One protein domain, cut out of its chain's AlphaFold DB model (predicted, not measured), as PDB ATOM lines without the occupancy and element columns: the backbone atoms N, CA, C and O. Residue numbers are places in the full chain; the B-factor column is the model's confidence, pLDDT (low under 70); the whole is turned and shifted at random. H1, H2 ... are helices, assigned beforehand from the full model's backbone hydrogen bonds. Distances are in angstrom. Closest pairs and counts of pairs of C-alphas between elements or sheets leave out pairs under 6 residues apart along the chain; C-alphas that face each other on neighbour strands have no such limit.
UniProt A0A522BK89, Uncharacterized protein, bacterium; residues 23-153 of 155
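Overview. This is residues 23 to 153 of the 155 residues of an uncharacterized protein of bacterium (UniProt A0A522BK89). A long, kinked helix, H5, runs through the middle of an elongated all-helix body; H1 and short H3 pack on it, and H6 crosses it near one end. H2 and H4 cross each other at one end of the body, and the hairpin of H6 and H7 makes the other. The printed part has 131 residues with seven named helices, H1 to H7 in order, and no named strand. It is compact, with a radius of gyration of the C-alphas of 14.7 A, and spans 46 by 29 by 27 A.

Along the chain. H1, residues 25 to 34, begins with C-alpha 25 at (-14.259, 16.972, 30.356). H2 is residues 36 to 47, H3 60 to 65, and H4 75 to 87, 18.7 A long. H5, residues 92 to 111, is 25.2 A long, with a kink of 37 degrees near residue 105. H6, residues 123 to 135, is 18.5 A long; H7, residues 141 to 153, is 18.9 A long and ends with C-alpha 153 at (-25.771, -3.967, 30.962).

Arrangement. The hub, H5, touches H1 at a steep tilt of 51 degrees; their closest C-alphas, of Ala 32 and Lys 96, are 6.2 A apart. It touches H3, closest at the C-alphas of Ile 64 and Arg 99, 6.0 A, and H6, at those of Ala 106 and Ile 126, 4.9 A. H6 and H7 form a hairpin at 7 degrees, with the C-alphas of Ile 130 and Arg 144 closest, 6.1 A apart. H2 and H4 touch about perpendicular, at 75 degrees; the C-alphas of Ala 40 and Asp 79 are closest, 5.0 A apart. Each O i to N i+4 pair is within hydrogen-bond range in H1, H3, H4 and H6; in H2 7 of 8 are, in H5 15 of 16, in H7 8 of 9.

Size, cuts and confidence. The two C-alphas farthest apart, of Gly 51 and Gly 137, are 47.2 A apart. The printed part has no cut; the links H2 to H3 and H5 to H6 are long. Confidence is under 70 at residues 70 to 71 and 116 to 119.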
ATOM      1  N   LEU A  23     -12.760  13.921  37.084       78.50
ATOM      2  CA  LEU A  23     -11.896  14.092  35.910       78.50
ATOM      3  C   LEU A  23     -12.516  15.052  34.883       78.50
ATOM      4  O   LEU A  23     -13.648  14.860  34.429       78.50
ATOM      5  N   SER A  24     -11.737  16.061  34.481       81.06
ATOM      6  CA  SER A  24     -12.209  17.125  33.589       81.06
ATOM      7  C   SER A  24     -12.750  16.596  32.255       81.06
ATOM      8  O   SER A  24     -12.244  15.625  31.679       81.06
ATOM      9  N   GLY A  25     -13.720  17.309  31.677       79.12
ATOM     10  CA  GLY A  25     -14.259  16.972  30.356       79.12
ATOM     11  C   GLY A  25     -13.187  16.965  29.257       79.12
ATOM     12  O   GLY A  25     -13.254  16.164  28.325       79.12
ATOM     13  N   ARG A  26     -12.149  17.806  29.377       82.44
ATOM     14  CA  ARG A  26     -10.998  17.798  28.460       82.44
ATOM     15  C   ARG A  26     -10.210  16.494  28.553       82.44
ATOM     16  O   ARG A  26      -9.877  15.928  27.516       82.44
ATOM     17  N   PHE A  27      -9.942  16.020  29.766       85.25
ATOM     18  CA  PHE A  27      -9.246  14.757  29.981       85.25
ATOM     19  C   PHE A  27     -10.032  13.583  29.384       85.25
ATOM     20  O   PHE A  27      -9.486  12.811  28.599       85.25
ATOM     21  N   LEU A  28     -11.338  13.508  29.655       85.50
ATOM     22  CA  LEU A  28     -12.198  12.448  29.119       85.50
ATOM     23  C   LEU A  28     -12.277  12.469  27.586       85.50
ATOM     24  O   LEU A  28     -12.281  11.413  26.955       85.50
ATOM     25  N   ARG A  29     -12.282  13.656  26.961       83.50
ATOM     26  CA  ARG A  29     -12.178  13.784  25.496       83.50
ATOM     27  C   ARG A  29     -10.850  13.244  24.969       83.50
ATOM     28  O   ARG A  29     -10.851  12.523  23.972       83.50
ATOM     29  N   ASN A  30      -9.741  13.551  25.640       85.25
ATOM     30  CA  ASN A  30      -8.428  13.036  25.255       85.25
ATOM     31  C   ASN A  30      -8.382  11.510  25.371       85.25
ATOM     32  O   ASN A  30      -7.956  10.845  24.436       85.25
ATOM     33  N   VAL A  31      -8.888  10.934  26.464       85.06
ATOM     34  CA  VAL A  31      -9.032   9.477  26.605       85.06
ATOM     35  C   VAL A  31      -9.858   8.900  25.455       85.06
ATOM     36  O   VAL A  31      -9.448   7.919  24.828       85.06
ATOM     37  N   ALA A  32     -11.005   9.507  25.145       82.38
ATOM     38  CA  ALA A  32     -11.911   9.017  24.112       82.38
ATOM     39  C   ALA A  32     -11.246   8.931  22.728       82.38
ATOM     40  O   ALA A  32     -11.530   7.987  21.991       82.38
ATOM     41  N   CYS A  33     -10.367   9.879  22.393       84.62
ATOM     42  CA  CYS A  33      -9.708   9.959  21.086       84.62
ATOM     43  C   CYS A  33      -8.331   9.279  21.045       84.62
ATOM     44  O   CYS A  33      -8.009   8.621  20.059       84.62
ATOM     45  N   ASP A  34      -7.539   9.406  22.111       88.31
ATOM     46  CA  ASP A  34      -6.097   9.126  22.103       88.31
ATOM     47  C   ASP A  34      -5.643   8.085  23.136       88.31
ATOM     48  O   ASP A  34      -4.445   7.779  23.211       88.31
ATOM     49  N   GLY A  35      -6.560   7.511  23.918       89.12
ATOM     50  CA  GLY A  35      -6.223   6.426  24.841       89.12
ATOM     51  C   GLY A  35      -5.812   5.132  24.124       89.12
ATOM     52  O   GLY A  35      -6.007   4.963  22.914       89.12
ATOM     53  N   ALA A  36      -5.205   4.210  24.872       92.50
ATOM     54  CA  ALA A  36      -4.566   3.020  24.313       92.50
ATOM     55  C   ALA A  36      -5.545   2.123  23.536       92.50
ATOM     56  O   ALA A  36      -5.235   1.712  22.410       92.50
ATOM     57  N   LEU A  37      -6.749   1.899  24.078       93.50
ATOM     58  CA  LEU A  37      -7.784   1.120  23.395       93.50
ATOM     59  C   LEU A  37      -8.402   1.883  22.213       93.50
ATOM     60  O   LEU A  37      -8.672   1.272  21.185       93.50
ATOM     61  N   ALA A  38      -8.538   3.215  22.280       93.94
ATOM     62  CA  ALA A  38      -8.967   4.016  21.121       93.94
ATOM     63  C   ALA A  38      -8.011   3.839  19.932       93.94
ATOM     64  O   ALA A  38      -8.435   3.570  18.803       93.94
ATOM     65  N   LYS A  39      -6.703   3.926  20.194       94.50
ATOM     66  CA  LYS A  39      -5.668   3.699  19.179       94.50
ATOM     67  C   LYS A  39      -5.694   2.259  18.652       94.50
ATOM     68  O   LYS A  39      -5.493   2.061  17.455       94.50
ATOM     69  N   ALA A  40      -5.971   1.273  19.508       94.50
ATOM     70  CA  ALA A  40      -6.139  -0.122  19.100       94.50
ATOM     71  C   ALA A  40      -7.343  -0.317  18.162       94.50
ATOM     72  O   ALA A  40      -7.176  -0.904  17.091       94.50
ATOM     73  N   CYS A  41      -8.511   0.265  18.466       94.00
ATOM     74  CA  CYS A  41      -9.670   0.234  17.563       94.00
ATOM     75  C   CYS A  41      -9.320   0.799  16.175       94.00
ATOM     76  O   CYS A  41      -9.645   0.200  15.151       94.00
ATOM     77  N   VAL A  42      -8.585   1.918  16.109       94.12
ATOM     78  CA  VAL A  42      -8.143   2.509  14.830       94.12
ATOM     79  C   VAL A  42      -7.209   1.575  14.052       94.12
ATOM     80  O   VAL A  42      -7.361   1.442  12.835       94.12
ATOM     81  N   ARG A  43      -6.250   0.919  14.719       93.44
ATOM     82  CA  ARG A  43      -5.339  -0.042  14.068       93.44
ATOM     83  C   ARG A  43      -6.095  -1.254  13.525       93.44
ATOM     84  O   ARG A  43      -5.868  -1.663  12.384       93.44
ATOM     85  N   LEU A  44      -7.018  -1.804  14.309       93.31
ATOM     86  CA  LEU A  44      -7.735  -3.030  13.964       93.31
ATOM     87  C   LEU A  44      -8.741  -2.854  12.828       93.31
ATOM     88  O   LEU A  44      -8.962  -3.811  12.095       93.31
ATOM     89  N   LYS A  45      -9.231  -1.635  12.566       89.25
ATOM     90  CA  LYS A  45      -9.984  -1.336  11.332       89.25
ATOM     91  C   LYS A  45      -9.211  -1.666  10.051       89.25
ATOM     92  O   LYS A  45      -9.825  -1.916   9.020       89.25
ATOM     93  N   LYS A  46      -7.872  -1.628  10.092       80.38
ATOM     94  CA  LYS A  46      -7.003  -1.897   8.933       80.38
ATOM     95  C   LYS A  46      -6.507  -3.340   8.877       80.38
ATOM     96  O   LYS A  46      -6.335  -3.877   7.788       80.38
ATOM     97  N   HIS A  47      -6.233  -3.939  10.035       75.06
ATOM     98  CA  HIS A  47      -5.509  -5.211  10.127       75.06
ATOM     99  C   HIS A  47      -6.362  -6.388  10.634       75.06
ATOM    100  O   HIS A  47      -5.940  -7.537  10.485       75.06
ATOM    101  N   ASN A  48      -7.575  -6.126  11.143       83.44
ATOM    102  CA  ASN A  48      -8.476  -7.085  11.790       83.44
ATOM    103  C   ASN A  48      -7.809  -7.871  12.941       83.44
ATOM    104  O   ASN A  48      -6.638  -7.696  13.265       83.44
ATOM    105  N   CYS A  49      -8.553  -8.788  13.559       89.00
ATOM    106  CA  CYS A  49      -8.085  -9.611  14.683       89.00
ATOM    107  C   CYS A  49      -7.265 -10.850  14.289       89.00
ATOM    108  O   CYS A  49      -7.161 -11.813  15.053       89.00
ATOM    109  N   LYS A  50      -6.705 -10.875  13.075       85.06
ATOM    110  CA  LYS A  50      -6.045 -12.065  12.533       85.06
ATOM    111  C   LYS A  50      -4.687 -12.286  13.212       85.06
ATOM    112  O   LYS A  50      -3.841 -11.402  13.205       85.06
ATOM    113  N   GLY A  51      -4.464 -13.486  13.753       84.31
ATOM    114  CA  GLY A  51      -3.198 -13.853  14.410       84.31
ATOM    115  C   GLY A  51      -3.018 -13.279  15.822       84.31
ATOM    116  O   GLY A  51      -1.906 -13.294  16.355       84.31
ATOM    117  N   LEU A  52      -4.093 -12.757  16.424       89.69
ATOM    118  CA  LEU A  52      -4.113 -12.306  17.811       89.69
ATOM    119  C   LEU A  52      -4.822 -13.336  18.691       89.69
ATOM    120  O   LEU A  52      -6.036 -13.528  18.593       89.69
ATOM    121  N   GLU A  53      -4.047 -13.967  19.568       89.75
ATOM    122  CA  GLU A  53      -4.550 -14.950  20.527       89.75
ATOM    123  C   GLU A  53      -5.536 -14.313  21.524       89.75
ATOM    124  O   GLU A  53      -5.321 -13.160  21.936       89.75
ATOM    125  N   PRO A  54      -6.581 -15.046  21.953       86.44
ATOM    126  CA  PRO A  54      -7.474 -14.623  23.029       86.44
ATOM    127  C   PRO A  54      -6.722 -14.249  24.307       86.44
ATOM    128  O   PRO A  54      -5.602 -14.708  24.557       86.44
ATOM    129  N   LEU A  55      -7.328 -13.382  25.112       87.19
ATOM    130  CA  LEU A  55      -6.849 -13.087  26.462       87.19
ATOM    131  C   LEU A  55      -7.456 -14.078  27.472       87.19
ATOM    132  O   LEU A  55      -8.449 -14.732  27.151       87.19
ATOM    133  N   PRO A  56      -6.861 -14.224  28.674       80.44
ATOM    134  CA  PRO A  56      -7.445 -15.006  29.766       80.44
ATOM    135  C   PRO A  56      -8.894 -14.588  30.072       80.44
ATOM    136  O   PRO A  56      -9.321 -13.507  29.671       80.44
ATOM    137  N   ASN A  57      -9.632 -15.420  30.821       83.75
ATOM    138  CA  ASN A  57     -11.018 -15.160  31.248       83.75
ATOM    139  C   ASN A  57     -11.127 -13.927  32.170       83.75
ATOM    140  O   ASN A  57     -11.288 -14.041  33.382       83.75
ATOM    141  N   MET A  58     -11.039 -12.741  31.579       90.50
ATOM    142  CA  MET A  58     -11.309 -11.448  32.197       90.50
ATOM    143  C   MET A  58     -12.745 -11.029  31.881       90.50
ATOM    144  O   MET A  58     -13.251 -11.304  30.787       90.50
ATOM    145  N   SER A  59     -13.407 -10.335  32.807       92.75
ATOM    146  CA  SER A  59     -14.718  -9.738  32.530       92.75
ATOM    147  C   SER A  59     -14.596  -8.607  31.502       92.75
ATOM    148  O   SER A  59     -13.506  -8.092  31.245       92.75
ATOM    149  N   THR A  60     -15.714  -8.219  30.889       94.94
ATOM    150  CA  THR A  60     -15.738  -7.117  29.913       94.94
ATOM    151  C   THR A  60     -15.259  -5.814  30.554       94.94
ATOM    152  O   THR A  60     -14.454  -5.101  29.963       94.94
ATOM    153  N   TRP A  61     -15.671  -5.545  31.794       94.94
ATOM    154  CA  TRP A  61     -15.224  -4.367  32.533       94.94
ATOM    155  C   TRP A  61     -13.738  -4.396  32.877       94.94
ATOM    156  O   TRP A  61     -13.078  -3.379  32.702       94.94
ATOM    157  N   SER A  62     -13.185  -5.546  33.272       93.38
ATOM    158  CA  SER A  62     -11.736  -5.660  33.488       93.38
ATOM    159  C   SER A  62     -10.952  -5.382  32.205       93.38
ATOM    160  O   SER A  62      -9.991  -4.628  32.238       93.38
ATOM    161  N   LEU A  63     -11.402  -5.900  31.055       93.94
ATOM    162  CA  LEU A  63     -10.780  -5.599  29.759       93.94
ATOM    163  C   LEU A  63     -10.820  -4.103  29.419       93.94
ATOM    164  O   LEU A  63      -9.834  -3.560  28.928       93.94
ATOM    165  N   ILE A  64     -11.943  -3.425  29.672       94.69
ATOM    166  CA  ILE A  64     -12.061  -1.976  29.452       94.69
ATOM    167  C   ILE A  64     -11.125  -1.196  30.382       94.69
ATOM    168  O   ILE A  64     -10.517  -0.217  29.952       94.69
ATOM    169  N   CYS A  65     -10.979  -1.634  31.630       92.94
ATOM    170  CA  CYS A  65     -10.141  -0.981  32.628       92.94
ATOM    171  C   CYS A  65      -8.629  -1.181  32.421       92.94
ATOM    172  O   CYS A  65      -7.851  -0.458  33.040       92.94
ATOM    173  N   GLU A  66      -8.190  -2.065  31.519       90.88
ATOM    174  CA  GLU A  66      -6.761  -2.276  31.216       90.88
ATOM    175  C   GLU A  66      -6.021  -1.010  30.755       90.88
ATOM    176  O   GLU A  66      -4.798  -0.936  30.841       90.88
ATOM    177  N   GLU A  67      -6.729   0.005  30.252       87.06
ATOM    178  CA  GLU A  67      -6.107   1.289  29.905       87.06
ATOM    179  C   GLU A  67      -5.971   2.275  31.071       87.06
ATOM    180  O   GLU A  67      -5.342   3.315  30.897       87.06
ATOM    181  N   ILE A  68      -6.593   1.984  32.217       87.88
ATOM    182  CA  ILE A  68      -6.572   2.821  33.428       87.88
ATOM    183  C   ILE A  68      -5.399   2.434  34.331       87.88
ATOM    184  O   ILE A  68      -4.904   3.269  35.088       87.88
ATOM    185  N   VAL A  69      -4.969   1.171  34.260       77.75
ATOM    186  CA  VAL A  69      -3.821   0.653  35.006       77.75
ATOM    187  C   VAL A  69      -2.581   1.476  34.644       77.75
ATOM    188  O   VAL A  69      -2.297   1.677  33.464       77.75
ATOM    189  N   ASP A  70      -1.781   1.874  35.636       64.94
ATOM    190  CA  ASP A  70      -0.494   2.573  35.430       64.94
ATOM    191  C   ASP A  70       0.600   1.670  34.804       64.94
ATOM    192  O   ASP A  70       1.787   1.983  34.753       64.94
ATOM    193  N   THR A  71       0.210   0.496  34.301       64.44
ATOM    194  CA  THR A  71       1.095  -0.418  33.585       64.44
ATOM    195  C   THR A  71       1.032  -0.109  32.098       64.44
ATOM    196  O   THR A  71       0.013  -0.304  31.437       64.44
ATOM    197  N   THR A  72       2.155   0.345  31.545       76.12
ATOM    198  CA  THR A  72       2.275   0.541  30.098       76.12
ATOM    199  C   THR A  72       2.488  -0.808  29.420       76.12
ATOM    200  O   THR A  72       3.603  -1.329  29.384       76.12
ATOM    201  N   TYR A  73       1.422  -1.377  28.859       84.75
ATOM    202  CA  TYR A  73       1.529  -2.561  28.013       84.75
ATOM    203  C   TYR A  73       1.964  -2.207  26.584       84.75
ATOM    204  O   TYR A  73       1.786  -1.087  26.097       84.75
ATOM    205  N   GLU A  74       2.504  -3.191  25.866       90.81
ATOM    206  CA  GLU A  74       2.799  -3.045  24.441       90.81
ATOM    207  C   GLU A  74       1.519  -2.836  23.616       90.81
ATOM    208  O   GLU A  74       0.453  -3.358  23.939       90.81
ATOM    209  N   GLN A  75       1.623  -2.155  22.470       92.06
ATOM    210  CA  GLN A  75       0.475  -1.908  21.580       92.06
ATOM    211  C   GLN A  75      -0.283  -3.192  21.206       92.06
ATOM    212  O   GLN A  75      -1.513  -3.198  21.166       92.06
ATOM    213  N   ARG A  76       0.455  -4.292  20.998       92.31
ATOM    214  CA  ARG A  76      -0.101  -5.608  20.666       92.31
ATOM    215  C   ARG A  76      -1.021  -6.153  21.760       92.31
ATOM    216  O   ARG A  76      -1.946  -6.897  21.448       92.31
ATOM    217  N   TYR A  77      -0.786  -5.805  23.024       93.19
ATOM    218  CA  TYR A  77      -1.659  -6.196  24.125       93.19
ATOM    219  C   TYR A  77      -3.033  -5.536  23.994       93.19
ATOM    220  O   TYR A  77      -4.045  -6.232  23.959       93.19
ATOM    221  N   TYR A  78      -3.073  -4.216  23.803       94.06
ATOM    222  CA  TYR A  78      -4.329  -3.485  23.613       94.06
ATOM    223  C   TYR A  78      -5.078  -3.913  22.344       94.06
ATOM    224  O   TYR A  78      -6.307  -3.944  22.339       94.06
ATOM    225  N   ASP A  79      -4.360  -4.315  21.290       95.12
ATOM    226  CA  ASP A  79      -4.986  -4.920  20.109       95.12
ATOM    227  C   ASP A  79      -5.676  -6.253  20.466       95.12
ATOM    228  O   ASP A  79      -6.798  -6.510  20.029       95.12
ATOM    229  N   ARG A  80      -5.061  -7.091  21.315       95.06
ATOM    230  CA  ARG A  80      -5.706  -8.319  21.819       95.06
ATOM    231  C   ARG A  80      -6.932  -8.014  22.679       95.06
ATOM    232  O   ARG A  80      -7.927  -8.719  22.536       95.06
ATOM    233  N   VAL A  81      -6.880  -6.972  23.514       95.31
ATOM    234  CA  VAL A  81      -8.022  -6.521  24.332       95.31
ATOM    235  C   VAL A  81      -9.206  -6.141  23.448       95.31
ATOM    236  O   VAL A  81     -10.293  -6.689  23.616       95.31
ATOM    237  N   VAL A  82      -9.004  -5.261  22.463       96.00
ATOM    238  CA  VAL A  82     -10.088  -4.846  21.555       96.00
ATOM    239  C   VAL A  82     -10.631  -6.029  20.760       96.00
ATOM    240  O   VAL A  82     -11.844  -6.171  20.630       96.00
ATOM    241  N   CYS A  83      -9.767  -6.929  20.295       95.56
ATOM    242  CA  CYS A  83     -10.219  -8.137  19.615       95.56
ATOM    243  C   CYS A  83     -11.073  -9.046  20.493       95.56
ATOM    244  O   CYS A  83     -12.039  -9.632  20.009       95.56
ATOM    245  N   GLU A  84     -10.745  -9.159  21.776       95.56
ATOM    246  CA  GLU A  84     -11.558  -9.906  22.726       95.56
ATOM    247  C   GLU A  84     -12.922  -9.240  22.959       95.56
ATOM    248  O   GLU A  84     -13.946  -9.920  22.964       95.56
ATOM    249  N   LEU A  85     -12.968  -7.908  23.041       95.06
ATOM    250  CA  LEU A  85     -14.222  -7.149  23.127       95.06
ATOM    251  C   LEU A  85     -15.086  -7.323  21.865       95.06
ATOM    252  O   LEU A  85     -16.295  -7.536  21.964       95.06
ATOM    253  N   HIS A  86     -14.481  -7.328  20.675       94.62
ATOM    254  CA  HIS A  86     -15.191  -7.603  19.420       94.62
ATOM    255  C   HIS A  86     -15.743  -9.032  19.358       94.62
ATOM    256  O   HIS A  86     -16.870  -9.226  18.908       94.62
ATOM    257  N   ARG A  87     -15.007 -10.041  19.853       93.06
ATOM    258  CA  ARG A  87     -15.515 -11.429  19.960       93.06
ATOM    259  C   ARG A  87     -16.741 -11.533  20.866       93.06
ATOM    260  O   ARG A  87     -17.579 -12.405  20.655       93.06
ATOM    261  N   ARG A  88     -16.868 -10.625  21.836       93.06
ATOM    262  CA  ARG A  88     -18.032 -10.485  22.726       93.06
ATOM    263  C   ARG A  88     -19.153  -9.632  22.123       93.06
ATOM    264  O   ARG A  88     -20.107  -9.307  22.818       93.06
ATOM    265  N   ASN A  89     -19.071  -9.313  20.829       94.69
ATOM    266  CA  ASN A  89     -20.042  -8.521  20.068       94.69
ATOM    267  C   ASN A  89     -20.165  -7.051  20.502       94.69
ATOM    268  O   ASN A  89     -21.191  -6.427  20.232       94.69
ATOM    269  N   LEU A  90     -19.133  -6.478  21.133       95.31
ATOM    270  CA  LEU A  90     -19.092  -5.036  21.364       95.31
ATOM    271  C   LEU A  90     -18.624  -4.299  20.110       95.31
ATOM    272  O   LEU A  90     -17.662  -4.703  19.456       95.31
ATOM    273  N   THR A  91     -19.285  -3.191  19.790       95.12
ATOM    274  CA  THR A  91     -18.869  -2.283  18.717       95.12
ATOM    275  C   THR A  91     -17.816  -1.288  19.205       95.12
ATOM    276  O   THR A  91     -17.704  -1.019  20.399       95.12
ATOM    277  N   ASP A  92     -17.078  -0.672  18.279       94.44
ATOM    278  CA  ASP A  92     -16.123   0.397  18.614       94.44
ATOM    279  C   ASP A  92     -16.773   1.563  19.377       94.44
ATOM    280  O   ASP A  92     -16.145   2.141  20.264       94.44
ATOM    281  N   ASP A  93     -18.027   1.897  19.053       93.75
ATOM    282  CA  ASP A  93     -18.769   2.963  19.732       93.75
ATOM    283  C   ASP A  93     -19.110   2.570  21.174       93.75
ATOM    284  O   ASP A  93     -18.882   3.361  22.087       93.75
ATOM    285  N   GLN A  94     -19.553   1.328  21.404       95.31
ATOM    286  CA  GLN A  94     -19.782   0.815  22.759       95.31
ATOM    287  C   GLN A  94     -18.482   0.780  23.563       95.31
ATOM    288  O   GLN A  94     -18.450   1.251  24.696       95.31
ATOM    289  N   ILE A  95     -17.386   0.301  22.967       95.44
ATOM    290  CA  ILE A  95     -16.065   0.292  23.609       95.44
ATOM    291  C   ILE A  95     -15.664   1.720  23.998       95.44
ATOM    292  O   ILE A  95     -15.214   1.955  25.117       95.44
ATOM    293  N   LYS A  96     -15.854   2.701  23.111       94.62
ATOM    294  CA  LYS A  96     -15.569   4.111  23.402       94.62
ATOM    295  C   LYS A  96     -16.402   4.645  24.571       94.62
ATOM    296  O   LYS A  96     -15.838   5.299  25.446       94.62
ATOM    297  N   GLU A  97     -17.707   4.388  24.592       93.31
ATOM    298  CA  GLU A  97     -18.595   4.814  25.683       93.31
ATOM    299  C   GLU A  97     -18.193   4.179  27.020       93.31
ATOM    300  O   GLU A  97     -18.023   4.888  28.016       93.31
ATOM    301  N   MET A  98     -17.944   2.867  27.024       95.19
ATOM    302  CA  MET A  98     -17.525   2.124  28.213       95.19
ATOM    303  C   MET A  98     -16.191   2.624  28.765       95.19
ATOM    304  O   MET A  98     -16.047   2.752  29.977       95.19
ATOM    305  N   ARG A  99     -15.231   2.965  27.897       94.56
ATOM    306  CA  ARG A  99     -13.952   3.566  28.307       94.56
ATOM    307  C   ARG A  99     -14.153   4.892  29.026       94.56
ATOM    308  O   ARG A  99     -13.617   5.092  30.110       94.56
ATOM    309  N   ILE A 100     -14.959   5.793  28.460       92.75
ATOM    310  CA  ILE A 100     -15.262   7.087  29.093       92.75
ATOM    311  C   ILE A 100     -15.905   6.868  30.468       92.75
ATOM    312  O   ILE A 100     -15.527   7.523  31.439       92.75
ATOM    313  N   PHE A 101     -16.852   5.934  30.556       93.62
ATOM    314  CA  PHE A 101     -17.511   5.578  31.810       93.62
ATOM    315  C   PHE A 101     -16.533   5.004  32.848       93.62
ATOM    316  O   PHE A 101     -16.536   5.448  33.998       93.62
ATOM    317  N   ALA A 102     -15.650   4.086  32.446       94.12
ATOM    318  CA  ALA A 102     -14.637   3.496  33.319       94.12
ATOM    319  C   ALA A 102     -13.654   4.556  33.846       94.12
ATOM    320  O   ALA A 102     -13.348   4.582  35.036       94.12
ATOM    321  N   TRP A 103     -13.228   5.505  33.006       91.81
ATOM    322  CA  TRP A 103     -12.384   6.616  33.448       91.81
ATOM    323  C   TRP A 103     -13.088   7.542  34.440       91.81
ATOM    324  O   TRP A 103     -12.493   7.912  35.446       91.81
ATOM    325  N   ARG A 104     -14.368   7.872  34.224       91.44
ATOM    326  CA  ARG A 104     -15.145   8.685  35.181       91.44
ATOM    327  C   ARG A 104     -15.355   8.015  36.540       91.44
ATOM    328  O   ARG A 104     -15.688   8.712  37.492       91.44
ATOM    329  N   THR A 105     -15.191   6.698  36.629       92.88
ATOM    330  CA  THR A 105     -15.471   5.897  37.827       92.88
ATOM    331  C   THR A 105     -14.189   5.285  38.393       92.88
ATOM    332  O   THR A 105     -13.560   5.876  39.267       92.88
ATOM    333  N   ALA A 106     -13.741   4.143  37.877       91.50
ATOM    334  CA  ALA A 106     -12.500   3.501  38.310       91.50
ATOM    335  C   ALA A 106     -11.268   4.403  38.098       91.50
ATOM    336  O   ALA A 106     -10.390   4.461  38.958       91.50
ATOM    337  N   GLY A 107     -11.226   5.174  37.006       89.44
ATOM    338  CA  GLY A 107     -10.178   6.176  36.786       89.44
ATOM    339  C   GLY A 107     -10.208   7.300  37.824       89.44
ATOM    340  O   GLY A 107      -9.160   7.728  38.289       89.44
ATOM    341  N   TRP A 108     -11.390   7.726  38.267       89.94
ATOM    342  CA  TRP A 108     -11.526   8.684  39.365       89.94
ATOM    343  C   TRP A 108     -10.997   8.123  40.694       89.94
ATOM    344  O   TRP A 108     -10.223   8.797  41.370       89.94
ATOM    345  N   LEU A 109     -11.332   6.873  41.045       87.44
ATOM    346  CA  LEU A 109     -10.766   6.217  42.236       87.44
ATOM    347  C   LEU A 109      -9.240   6.158  42.187       87.44
ATOM    348  O   LEU A 109      -8.573   6.330  43.206       87.44
ATOM    349  N   ASN A 110      -8.691   5.903  41.004       82.44
ATOM    350  CA  ASN A 110      -7.257   5.862  40.824       82.44
ATOM    351  C   ASN A 110      -6.627   7.259  40.976       82.44
ATOM    352  O   ASN A 110      -5.831   7.482  41.879       82.44
ATOM    353  N   PHE A 111      -7.019   8.213  40.133       81.38
ATOM    354  CA  PHE A 111      -6.325   9.496  40.001       81.38
ATOM    355  C   PHE A 111      -6.639  10.492  41.122       81.38
ATOM    356  O   PHE A 111      -5.755  11.229  41.543       81.38
ATOM    357  N   GLU A 112      -7.879  10.525  41.613       81.56
ATOM    358  CA  GLU A 112      -8.303  11.508  42.621       81.56
ATOM    359  C   GLU A 112      -8.201  10.948  44.043       81.56
ATOM    360  O   GLU A 112      -7.972  11.693  44.998       81.56
ATOM    361  N   LYS A 113      -8.366   9.628  44.214       82.38
ATOM    362  CA  LYS A 113      -8.309   8.977  45.534       82.38
ATOM    363  C   LYS A 113      -7.016   8.192  45.786       82.38
ATOM    364  O   LYS A 113      -6.810   7.774  46.920       82.38
ATOM    365  N   ASN A 114      -6.129   8.048  44.792       79.81
ATOM    366  CA  ASN A 114      -4.837   7.348  44.891       79.81
ATOM    367  C   ASN A 114      -4.952   5.903  45.416       79.81
ATOM    368  O   ASN A 114      -4.160   5.468  46.248       79.81
ATOM    369  N   LEU A 115      -5.958   5.153  44.949       78.44
ATOM    370  CA  LEU A 115      -6.248   3.787  45.421       78.44
ATOM    371  C   LEU A 115      -5.751   2.672  44.484       78.44
ATOM    372  O   LEU A 115      -6.250   1.550  44.561       78.44
ATOM    373  N   LEU A 116      -4.788   2.956  43.598       63.88
ATOM    374  CA  LEU A 116      -4.309   1.994  42.592       63.88
ATOM    375  C   LEU A 116      -3.850   0.663  43.214       63.88
ATOM    376  O   LEU A 116      -4.198  -0.398  42.708       63.88
ATOM    377  N   ASP A 117      -3.139   0.715  44.345       61.47
ATOM    378  CA  ASP A 117      -2.557  -0.474  44.988       61.47
ATOM    379  C   ASP A 117      -3.600  -1.423  45.613       61.47
ATOM    380  O   ASP A 117      -3.260  -2.522  46.052       61.47
ATOM    381  N   TRP A 118      -4.869  -1.008  45.678       58.44
ATOM    382  CA  TRP A 118      -5.935  -1.723  46.390       58.44
ATOM    383  C   TRP A 118      -7.007  -2.296  45.458       58.44
ATOM    384  O   TRP A 118      -7.876  -3.042  45.914       58.44
ATOM    385  N   ASN A 119      -6.940  -1.983  44.162       64.00
ATOM    386  CA  ASN A 119      -8.042  -2.194  43.233       64.00
ATOM    387  C   ASN A 119      -7.629  -3.111  42.077       64.00
ATOM    388  O   ASN A 119      -6.617  -2.895  41.415       64.00
ATOM    389  N   GLY A 120      -8.455  -4.121  41.792       72.69
ATOM    390  CA  GLY A 120      -8.267  -5.017  40.642       72.69
ATOM    391  C   GLY A 120      -8.640  -4.379  39.299       72.69
ATOM    392  O   GLY A 120      -8.485  -5.024  38.266       72.69
ATOM    393  N   LEU A 121      -9.152  -3.143  39.334       81.94
ATOM    394  CA  LEU A 121      -9.651  -2.348  38.215       81.94
ATOM    395  C   LEU A 121     -10.633  -3.139  37.339       81.94
ATOM    396  O   LEU A 121     -10.359  -3.541  36.213       81.94
ATOM    397  N   GLY A 122     -11.834  -3.336  37.874       88.94
ATOM    398  CA  GLY A 122     -12.960  -3.939  37.171       88.94
ATOM    399  C   GLY A 122     -14.306  -3.456  37.704       88.94
ATOM    400  O   GLY A 122     -14.434  -2.375  38.272       88.94
ATOM    401  N   GLU A 123     -15.330  -4.281  37.526       92.81
ATOM    402  CA  GLU A 123     -16.716  -3.958  37.882       92.81
ATOM    403  C   GLU A 123     -16.888  -3.529  39.351       92.81
ATOM    404  O   GLU A 123     -17.567  -2.544  39.639       92.81
ATOM    405  N   LYS A 124     -16.241  -4.235  40.289       92.50
ATOM    406  CA  LYS A 124     -16.330  -3.928  41.726       92.50
ATOM    407  C   LYS A 124     -15.792  -2.537  42.052       92.50
ATOM    408  O   LYS A 124     -16.383  -1.835  42.868       92.50
ATOM    409  N   ASP A 125     -14.705  -2.139  41.400       91.69
ATOM    410  CA  ASP A 125     -14.088  -0.828  41.596       91.69
ATOM    411  C   ASP A 125     -14.959   0.273  40.989       91.69
ATOM    412  O   ASP A 125     -15.162   1.313  41.606       91.69
ATOM    413  N   ILE A 126     -15.562   0.023  39.824       94.56
ATOM    414  CA  ILE A 126     -16.544   0.935  39.226       94.56
ATOM    415  C   ILE A 126     -17.736   1.138  40.173       94.56
ATOM    416  O   ILE A 126     -18.126   2.276  40.431       94.56
ATOM    417  N   LEU A 127     -18.298   0.058  40.724       95.44
ATOM    418  CA  LEU A 127     -19.411   0.143  41.670       95.44
ATOM    419  C   LEU A 127     -19.018   0.916  42.936       95.44
ATOM    420  O   LEU A 127     -19.761   1.790  43.385       95.44
ATOM    421  N   MET A 128     -17.830   0.641  43.479       94.31
ATOM    422  CA  MET A 128     -17.286   1.367  44.626       94.31
ATOM    423  C   MET A 128     -17.129   2.861  44.325       94.31
ATOM    424  O   MET A 128     -17.523   3.688  45.147       94.31
ATOM    425  N   ALA A 129     -16.616   3.215  43.142       93.75
ATOM    426  CA  ALA A 129     -16.474   4.600  42.705       93.75
ATOM    427  C   ALA A 129     -17.825   5.317  42.682       93.75
ATOM    428  O   ALA A 129     -17.953   6.402  43.238       93.75
ATOM    429  N   ILE A 130     -18.837   4.684  42.081       95.00
ATOM    430  CA  ILE A 130     -20.196   5.221  41.986       95.00
ATOM    431  C   ILE A 130     -20.779   5.464  43.387       95.00
ATOM    432  O   ILE A 130     -21.329   6.531  43.664       95.00
ATOM    433  N   ASP A 131     -20.631   4.498  44.297       95.81
ATOM    434  CA  ASP A 131     -21.111   4.637  45.672       95.81
ATOM    435  C   ASP A 131     -20.409   5.770  46.424       95.81
ATOM    436  O   ASP A 131     -21.044   6.487  47.197       95.81
ATOM    437  N   TRP A 132     -19.106   5.942  46.213       94.62
ATOM    438  CA  TRP A 132     -18.330   6.991  46.868       94.62
ATOM    439  C   TRP A 132     -18.655   8.367  46.301       94.62
ATOM    440  O   TRP A 132     -18.880   9.292  47.072       94.62
ATOM    441  N   GLN A 133     -18.774   8.495  44.980       93.81
ATOM    442  CA  GLN A 133     -19.185   9.742  44.336       93.81
ATOM    443  C   GLN A 133     -20.560  10.203  44.834       93.81
ATOM    444  O   GLN A 133     -20.762  11.396  45.052       93.81
ATOM    445  N   ALA A 134     -21.497   9.278  45.065       94.06
ATOM    446  CA  ALA A 134     -22.803   9.613  45.628       94.06
ATOM    447  C   ALA A 134     -22.716  10.037  47.103       94.06
ATOM    448  O   ALA A 134     -23.354  11.012  47.502       94.06
ATOM    449  N   LYS A 135     -21.912   9.336  47.916       94.06
ATOM    450  CA  LYS A 135     -21.687   9.684  49.333       94.06
ATOM    451  C   LYS A 135     -20.991  11.035  49.502       94.06
ATOM    452  O   LYS A 135     -21.358  11.782  50.404       94.06
ATOM    453  N   ASP A 136     -20.049  11.353  48.618       91.12
ATOM    454  CA  ASP A 136     -19.328  12.629  48.577       91.12
ATOM    455  C   ASP A 136     -20.193  13.763  47.977       91.12
ATOM    456  O   ASP A 136     -19.763  14.913  47.931       91.12
ATOM    457  N   GLY A 137     -21.415  13.465  47.513       91.62
ATOM    458  CA  GLY A 137     -22.335  14.445  46.928       91.62
ATOM    459  C   GLY A 137     -21.951  14.922  45.521       91.62
ATOM    460  O   GLY A 137     -22.518  15.901  45.038       91.62
ATOM    461  N   LEU A 138     -21.013  14.240  44.855       89.88
ATOM    462  CA  LEU A 138     -20.554  14.563  43.498       89.88
ATOM    463  C   LEU A 138     -21.573  14.169  42.424       89.88
ATOM    464  O   LEU A 138     -21.625  14.795  41.367       89.88
ATOM    465  N   ILE A 139     -22.375  13.140  42.704       91.38
ATOM    466  CA  ILE A 139     -23.497  12.701  41.872       91.38
ATOM    467  C   ILE A 139     -24.760  12.565  42.721       91.38
ATOM    468  O   ILE A 139     -24.706  12.307  43.925       91.38
ATOM    469  N   SER A 140     -25.922  12.716  42.090       92.88
ATOM    470  CA  SER A 140     -27.213  12.519  42.764       92.88
ATOM    471  C   SER A 140     -27.553  11.032  42.949       92.88
ATOM    472  O   SER A 140     -27.014  10.166  42.260       92.88
ATOM    473  N   GLN A 141     -28.524  10.716  43.815       93.88
ATOM    474  CA  GLN A 141     -29.019   9.340  43.973       93.88
ATOM    475  C   GLN A 141     -29.629   8.775  42.674       93.88
ATOM    476  O   GLN A 141     -29.396   7.617  42.331       93.88
ATOM    477  N   THR A 142     -30.360   9.594  41.913       94.12
ATOM    478  CA  THR A 142     -30.912   9.198  40.604       94.12
ATOM    479  C   THR A 142     -29.806   8.900  39.588       94.12
ATOM    480  O   THR A 142     -29.905   7.960  38.795       94.12
ATOM    481  N   GLU A 143     -28.731   9.690  39.610       92.81
ATOM    482  CA  GLU A 143     -27.566   9.465  38.755       92.81
ATOM    483  C   GLU A 143     -26.830   8.184  39.154       92.81
ATOM    484  O   GLU A 143     -26.553   7.359  38.288       92.81
ATOM    485  N   ARG A 144     -26.628   7.946  40.456       94.88
ATOM    486  CA  ARG A 144     -26.079   6.690  40.986       94.88
ATOM    487  C   ARG A 144     -26.822   5.469  40.445       94.88
ATOM    488  O   ARG A 144     -26.197   4.550  39.924       94.88
ATOM    489  N   GLU A 145     -28.149   5.453  40.542       96.25
ATOM    490  CA  GLU A 145     -28.971   4.345  40.037       96.25
ATOM    491  C   GLU A 145     -28.821   4.161  38.523       96.25
ATOM    492  O   GLU A 145     -28.699   3.036  38.037       96.25
ATOM    493  N   SER A 146     -28.757   5.262  37.772       94.44
ATOM    494  CA  SER A 146     -28.550   5.228  36.321       94.44
ATOM    495  C   SER A 146     -27.180   4.649  35.943       94.44
ATOM    496  O   SER A 146     -27.091   3.845  35.014       94.44
ATOM    497  N   LEU A 147     -26.124   5.008  36.678       94.44
ATOM    498  CA  LEU A 147     -24.767   4.502  36.455       94.44
ATOM    499  C   LEU A 147     -24.650   3.012  36.816       94.44
ATOM    500  O   LEU A 147     -24.041   2.255  36.063       94.44
ATOM    501  N   ILE A 148     -25.287   2.564  37.904       96.12
ATOM    502  CA  ILE A 148     -25.361   1.135  38.266       96.12
ATOM    503  C   ILE A 148     -26.112   0.343  37.188       96.12
ATOM    504  O   ILE A 148     -25.673  -0.731  36.780       96.12
ATOM    505  N   ASN A 149     -27.221   0.881  36.678       95.62
ATOM    506  CA  ASN A 149     -27.958   0.247  35.587       95.62
ATOM    507  C   ASN A 149     -27.117   0.135  34.312       95.62
ATOM    508  O   ASN A 149     -27.242  -0.859  33.604       95.62
ATOM    509  N   TYR A 150     -26.271   1.124  34.012       94.75
ATOM    510  CA  TYR A 150     -25.342   1.052  32.882       94.75
ATOM    511  C   TYR A 150     -24.253  -0.009  33.098       94.75
ATOM    512  O   TYR A 150     -24.012  -0.814  32.202       94.75
ATOM    513  N   LEU A 151     -23.654  -0.071  34.293       94.75
ATOM    514  CA  LEU A 151     -22.660  -1.089  34.663       94.75
ATOM    515  C   LEU A 151     -23.190  -2.515  34.422       94.75
ATOM    516  O   LEU A 151     -22.534  -3.320  33.761       94.75
ATOM    517  N   ASN A 152     -24.418  -2.786  34.872       94.00
ATOM    518  CA  ASN A 152     -25.057  -4.102  34.775       94.00
ATOM    519  C   ASN A 152     -25.434  -4.530  33.343       94.00
ATOM    520  O   ASN A 152     -25.737  -5.700  33.129       94.00
ATOM    521  N   GLN A 153     -25.437  -3.623  32.356       92.12
ATOM    522  CA  GLN A 153     -25.771  -3.967  30.962       92.12
ATOM    523  C   GLN A 153     -24.689  -4.800  30.266       92.12
ATOM    524  O   GLN A 153     -24.977  -5.432  29.251       92.12
TER     525      GLN A 153